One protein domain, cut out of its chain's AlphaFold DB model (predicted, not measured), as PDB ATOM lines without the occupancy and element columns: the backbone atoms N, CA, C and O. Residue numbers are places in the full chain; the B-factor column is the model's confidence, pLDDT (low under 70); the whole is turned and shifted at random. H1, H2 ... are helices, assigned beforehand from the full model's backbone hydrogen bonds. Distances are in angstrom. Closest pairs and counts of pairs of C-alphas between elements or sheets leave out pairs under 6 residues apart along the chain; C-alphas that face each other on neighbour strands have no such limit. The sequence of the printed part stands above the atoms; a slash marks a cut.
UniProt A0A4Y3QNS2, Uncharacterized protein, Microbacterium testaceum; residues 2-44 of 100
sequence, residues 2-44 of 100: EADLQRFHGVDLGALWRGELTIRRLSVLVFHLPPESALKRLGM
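Overview. This is residues 2 to 44 of the 100 residues of an uncharacterized protein of Microbacterium testaceum (UniProt A0A4Y3QNS2). The chain makes one elongated loop of helices, running out from H1 to the short helix H2 at one end and then back through H3, the longest helix, to the short helix H4 at the other end. H1 and H3 are on opposite sides of this loop, with H1 set crosswise to H3. The printed part has 43 residues with four named helices, in the order H1, H2, H3, H4, and no named strand; the class is all helix, with 25 of the residues in the helices. The whole is compact, with a radius of gyration of the C-alphas of 10.4 A, yet elongated in outline, spanning 32 by 17 by 13 A.

Along the chain. H1 is residues 2 to 9, and it begins with C-alpha 2 at (-25.444, 14.474, -8.075) and is 10.3 A from first to last C-alpha. A tight link of 5 residues joins it to H2, residues 15 to 18, 4.9 A long. Another tight link, of 4 residues, joins H2 to H3, residues 23 to 31, which is 12.2 A long and begins with C-alpha 23 at (-14.428, 13.419, -16.729). A short link of 6 residues joins H3 to H4, residues 38 to 41, 5.0 A long, ending with C-alpha 41 at (-36.346, 11.857, -16.787).

Arrangement. H1 and H3 only just touch, with 3 pairs of C-alphas within 8 A. The closest are the C-alphas of Leu 5 and Leu 29, 7.4 A apart, and the lines of the two helices are about perpendicular, at 77 degrees. H1 and H4 are close but not clearly touching; their closest C-alphas, those of Asp 4 and Ala 38, are 6.7 A apart. H2 and H3 are also close but not clearly touching, with the closest C-alphas, those of Leu 16 and Ile 23, 7.3 A apart. H1 and H2 are apart, as are H2 and H4. H3 and H4 are apart, but only just, with their closest C-alphas at 8.3 A. In H1 and H3 every O i to N i+4 pair is within hydrogen-bond range. H2 and H4 are too short for such a pair, and in each the 1 pair of O i and N i+3 is within range.

Size, cuts and confidence. The two C-alphas farthest apart are those of Arg 18 and Met 44, at 32.2 A. The first and last printed C-alphas, those of Glu 2 and Met 44, are 18.6 A apart. The printed part has no cut and no long link. The mean pLDDT of the printed part is 91.6, that of H4 is 83, and no printed residue is under 70.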
ATOM      1  N   GLU A   2     -26.161  14.888  -9.299       92.75
ATOM      2  CA  GLU A   2     -25.444  14.474  -8.075       92.75
ATOM      3  C   GLU A   2     -26.204  13.414  -7.265       92.75
ATOM      4  O   GLU A   2     -25.679  12.334  -7.018       92.75
ATOM      5  N   ALA A   3     -27.490  13.652  -6.992       92.69
ATOM      6  CA  ALA A   3     -28.349  12.667  -6.335       92.69
ATOM      7  C   ALA A   3     -28.436  11.322  -7.089       92.69
ATOM      8  O   ALA A   3     -28.504  10.274  -6.455       92.69
ATOM      9  N   ASP A   4     -28.407  11.330  -8.428       94.12
ATOM     10  CA  ASP A   4     -28.448  10.098  -9.229       94.12
ATOM     11  C   ASP A   4     -27.109   9.345  -9.171       94.12
ATOM     12  O   ASP A   4     -27.097   8.124  -9.034       94.12
ATOM     13  N   LEU A   5     -25.977  10.057  -9.224       95.25
ATOM     14  CA  LEU A   5     -24.645   9.455  -9.084       95.25
ATOM     15  C   LEU A   5     -24.474   8.806  -7.708       95.25
ATOM     16  O   LEU A   5     -24.009   7.668  -7.620       95.25
ATOM     17  N   GLN A   6     -24.923   9.488  -6.654       95.50
ATOM     18  CA  GLN A   6     -24.893   8.950  -5.301       95.50
ATOM     19  C   GLN A   6     -25.817   7.733  -5.167       95.50
ATOM     20  O   GLN A   6     -25.410   6.701  -4.642       95.50
ATOM     21  N   ARG A   7     -27.052   7.824  -5.674       94.50
ATOM     22  CA  ARG A   7     -28.069   6.771  -5.534       94.50
ATOM     23  C   ARG A   7     -27.744   5.500  -6.319       94.50
ATOM     24  O   ARG A   7     -27.934   4.412  -5.789       94.50
ATOM     25  N   PHE A   8     -27.320   5.624  -7.577       94.44
ATOM     26  CA  PHE A   8     -27.172   4.476  -8.484       94.44
ATOM     27  C   PHE A   8     -25.736   3.965  -8.597       94.44
ATOM     28  O   PHE A   8     -25.527   2.813  -8.970       94.44
ATOM     29  N   HIS A   9     -24.744   4.800  -8.279       93.88
ATOM     30  CA  HIS A   9     -23.332   4.442  -8.419       93.88
ATOM     31  C   HIS A   9     -22.516   4.628  -7.135       93.88
ATOM     32  O   HIS A   9     -21.342   4.263  -7.130       93.88
ATOM     33  N   GLY A  10     -23.095   5.185  -6.062       95.38
ATOM     34  CA  GLY A  10     -22.372   5.470  -4.816       95.38
ATOM     35  C   GLY A  10     -21.228   6.472  -4.997       95.38
ATOM     36  O   GLY A  10     -20.251   6.424  -4.254       95.38
ATOM     37  N   VAL A  11     -21.305   7.321  -6.025       96.19
ATOM     38  CA  VAL A  11     -20.230   8.244  -6.402       96.19
ATOM     39  C   VAL A  11     -20.600   9.663  -5.993       96.19
ATOM     40  O   VAL A  11     -21.585  10.213  -6.485       96.19
ATOM     41  N   ASP A  12     -19.744  10.264  -5.169       95.25
ATOM     42  CA  ASP A  12     -19.759  11.695  -4.862       95.25
ATOM     43  C   ASP A  12     -19.268  12.500  -6.078       95.25
ATOM     44  O   ASP A  12     -18.178  12.257  -6.603       95.25
ATOM     45  N   LEU A  13     -20.052  13.483  -6.522       95.19
ATOM     46  CA  LEU A  13     -19.674  14.357  -7.633       95.19
ATOM     47  C   LEU A  13     -18.505  15.286  -7.262       95.19
ATOM     48  O   LEU A  13     -17.705  15.639  -8.134       95.19
ATOM     49  N   GLY A  14     -18.345  15.626  -5.979       96.06
ATOM     50  CA  GLY A  14     -17.220  16.405  -5.461       96.06
ATOM     51  C   GLY A  14     -15.855  15.754  -5.709       96.06
ATOM     52  O   GLY A  14     -14.844  16.455  -5.811       96.06
ATOM     53  N   ALA A  15     -15.823  14.432  -5.917       95.12
ATOM     54  CA  ALA A  15     -14.628  13.685  -6.306       95.12
ATOM     55  C   ALA A  15     -13.999  14.198  -7.614       95.12
ATOM     56  O   ALA A  15     -12.800  14.021  -7.831       95.12
ATOM     57  N   LEU A  16     -14.778  14.866  -8.477       95.62
ATOM     58  CA  LEU A  16     -14.270  15.487  -9.701       95.62
ATOM     59  C   LEU A  16     -13.267  16.607  -9.391       95.62
ATOM     60  O   LEU A  16     -12.215  16.687 -10.018       95.62
ATOM     61  N   TRP A  17     -13.572  17.439  -8.394       95.44
ATOM     62  CA  TRP A  17     -12.730  18.567  -7.986       95.44
ATOM     63  C   TRP A  17     -11.525  18.134  -7.156       95.44
ATOM     64  O   TRP A  17     -10.493  18.798  -7.176       95.44
ATOM     65  N   ARG A  18     -11.633  16.994  -6.463       96.25
ATOM     66  CA  ARG A  18     -10.515  16.367  -5.744       96.25
ATOM     67  C   ARG A  18      -9.570  15.576  -6.657       96.25
ATOM     68  O   ARG A  18      -8.509  15.160  -6.209       96.25
ATOM     69  N   GLY A  19      -9.939  15.360  -7.923       95.12
ATOM     70  CA  GLY A  19      -9.158  14.568  -8.881       95.12
ATOM     71  C   GLY A  19      -9.324  13.047  -8.747       95.12
ATOM     72  O   GLY A  19      -8.637  12.289  -9.425       95.12
ATOM     73  N   GLU A  20     -10.255  12.587  -7.912       96.12
ATOM     74  CA  GLU A  20     -10.558  11.169  -7.659       96.12
ATOM     75  C   GLU A  20     -11.538  10.587  -8.700       96.12
ATOM     76  O   GLU A  20     -11.617   9.371  -8.912       96.12
ATOM     77  N   LEU A  21     -12.289  11.459  -9.379       97.06
ATOM     78  CA  LEU A  21     -13.202  11.122 -10.466       97.06
ATOM     79  C   LEU A  21     -12.754  11.821 -11.748       97.06
ATOM     80  O   LEU A  21     -12.625  13.036 -11.791       97.06
ATOM     81  N   THR A  22     -12.552  11.064 -12.826       97.06
ATOM     82  CA  THR A  22     -12.200  11.647 -14.130       97.06
ATOM     83  C   THR A  22     -13.451  12.023 -14.924       97.06
ATOM     84  O   THR A  22     -14.479  11.349 -14.832       97.06
ATOM     85  N   ILE A  23     -13.349  13.035 -15.795       96.44
ATOM     86  CA  ILE A  23     -14.428  13.419 -16.729       96.44
ATOM     87  C   ILE A  23     -14.866  12.233 -17.597       96.44
ATOM     88  O   ILE A  23     -16.058  12.028 -17.829       96.44
ATOM     89  N   ARG A  24     -13.912  11.403 -18.043       97.06
ATOM     90  CA  ARG A  24     -14.210  10.189 -18.811       97.06
ATOM     91  C   ARG A  24     -15.080   9.226 -18.003       97.06
ATOM     92  O   ARG A  24     -16.085   8.750 -18.522       97.06
ATOM     93  N   ARG A  25     -14.723   8.958 -16.743       96.81
ATOM     94  CA  ARG A  25     -15.505   8.073 -15.867       96.81
ATOM     95  C   ARG A  25     -16.884   8.660 -15.575       96.81
ATOM     96  O   ARG A  25     -17.865   7.933 -15.673       96.81
ATOM     97  N   LEU A  26     -16.971   9.959 -15.292       96.56
ATOM     98  CA  LEU A  26     -18.247  10.652 -15.102       96.56
ATOM     99  C   LEU A  26     -19.172  10.481 -16.319       96.56
ATOM    100  O   LEU A  26     -20.339  10.143 -16.148       96.56
ATOM    101  N   SER A  27     -18.644  10.648 -17.535       95.69
ATOM    102  CA  SER A  27     -19.407  10.458 -18.777       95.69
ATOM    103  C   SER A  27     -19.984   9.043 -18.894       95.69
ATOM    104  O   SER A  27     -21.170   8.882 -19.176       95.69
ATOM    105  N   VAL A  28     -19.181   8.015 -18.591       96.62
ATOM    106  CA  VAL A  28     -19.634   6.612 -18.586       96.62
ATOM    107  C   VAL A  28     -20.749   6.396 -17.560       96.62
ATOM    108  O   VAL A  28     -21.778   5.816 -17.900       96.62
ATOM    109  N   LEU A  29     -20.589   6.899 -16.331       96.06
ATOM    110  CA  LEU A  29     -21.608   6.764 -15.282       96.06
ATOM    111  C   LEU A  29     -22.930   7.415 -15.704       96.06
ATOM    112  O   LEU A  29     -23.977   6.784 -15.645       96.06
ATOM    113  N   VAL A  30     -22.884   8.644 -16.223       93.62
ATOM    114  CA  VAL A  30     -24.079   9.348 -16.713       93.62
ATOM    115  C   VAL A  30     -24.733   8.613 -17.886       93.62
ATOM    116  O   VAL A  30     -25.962   8.529 -17.965       93.62
ATOM    117  N   PHE A  31     -23.932   8.068 -18.805       92.38
ATOM    118  CA  PHE A  31     -24.447   7.334 -19.957       92.38
ATOM    119  C   PHE A  31     -25.237   6.094 -19.524       92.38
ATOM    120  O   PHE A  31     -26.340   5.875 -20.035       92.38
ATOM    121  N   HIS A  32     -24.712   5.370 -18.532       91.75
ATOM    122  CA  HIS A  32     -25.274   4.136 -17.982       91.75
ATOM    123  C   HIS A  32     -26.220   4.334 -16.790       91.75
ATOM    124  O   HIS A  32     -26.582   3.356 -16.136       91.75
ATOM    125  N   LEU A  33     -26.669   5.564 -16.524       91.25
ATOM    126  CA  LEU A  33     -27.751   5.780 -15.570       91.25
ATOM    127  C   LEU A  33     -29.018   5.047 -16.021       91.25
ATOM    128  O   LEU A  33     -29.362   5.099 -17.212       91.25
ATOM    129  N   PRO A  34     -29.746   4.423 -15.084       87.75
ATOM    130  CA  PRO A  34     -30.947   3.700 -15.434       87.75
ATOM    131  C   PRO A  34     -32.080   4.663 -15.842       87.75
ATOM    132  O   PRO A  34     -32.033   5.863 -15.514       87.75
ATOM    133  N   PRO A  35     -33.099   4.172 -16.575       81.19
ATOM    134  CA  PRO A  35     -34.202   4.991 -17.084       81.19
ATOM    135  C   PRO A  35     -34.955   5.765 -15.996       81.19
ATOM    136  O   PRO A  35     -35.406   6.883 -16.237       81.19
ATOM    137  N   GLU A  36     -35.048   5.208 -14.789       81.88
ATOM    138  CA  GLU A  36     -35.697   5.823 -13.631       81.88
ATOM    139  C   GLU A  36     -34.860   6.898 -12.918       81.88
ATOM    140  O   GLU A  36     -35.318   7.480 -11.927       81.88
ATOM    141  N   SER A  37     -33.642   7.188 -13.381       87.50
ATOM    142  CA  SER A  37     -32.862   8.304 -12.841       87.50
ATOM    143  C   SER A  37     -33.536   9.644 -13.139       87.50
ATOM    144  O   SER A  37     -34.098   9.866 -14.217       87.50
ATOM    145  N   ALA A  38     -33.464  10.575 -12.187       85.31
ATOM    146  CA  ALA A  38     -34.050  11.900 -12.362       85.31
ATOM    147  C   ALA A  38     -33.391  12.635 -13.541       85.31
ATOM    148  O   ALA A  38     -34.071  13.310 -14.314       85.31
ATOM    149  N   LEU A  39     -32.080  12.445 -13.730       85.88
ATOM    150  CA  LEU A  39     -31.348  12.996 -14.866       85.88
ATOM    151  C   LEU A  39     -31.854  12.487 -16.224       85.88
ATOM    152  O   LEU A  39     -31.956  13.286 -17.152       85.88
ATOM    153  N   LYS A  40     -32.185  11.196 -16.366       82.19
ATOM    154  CA  LYS A  40     -32.758  10.680 -17.623       82.19
ATOM    155  C   LYS A  40     -34.198  11.168 -17.818       82.19
ATOM    156  O   LYS A  40     -34.556  11.517 -18.943       82.19
ATOM    157  N   ARG A  41     -34.984  11.290 -16.740       80.56
ATOM    158  CA  ARG A  41     -36.346  11.857 -16.787       80.56
ATOM    159  C   ARG A  41     -36.390  13.328 -17.201       80.56
ATOM    160  O   ARG A  41     -37.306  13.710 -17.914       80.56
ATOM    161  N   LEU A  42     -35.387  14.138 -16.855       78.25
ATOM    162  CA  LEU A  42     -35.285  15.537 -17.312       78.25
ATOM    163  C   LEU A  42     -35.288  15.688 -18.846       78.25
ATOM    164  O   LEU A  42     -35.647  16.746 -19.358       78.25
ATOM    165  N   GLY A  43     -34.878  14.652 -19.585       73.06
ATOM    166  CA  GLY A  43     -34.931  14.632 -21.049       73.06
ATOM    167  C   GLY A  43     -36.307  14.287 -21.630       73.06
ATOM    168  O   GLY A  43     -36.484  14.354 -22.849       73.06
ATOM    169  N   MET A  44     -37.267  13.895 -20.792       74.12
ATOM    170  CA  MET A  44     -38.628  13.559 -21.197       74.12
ATOM    171  C   MET A  44     -39.512  14.816 -21.222       74.12
ATOM    172  O   MET A  44     -39.234  15.789 -20.519       74.12
TER     173      MET A  44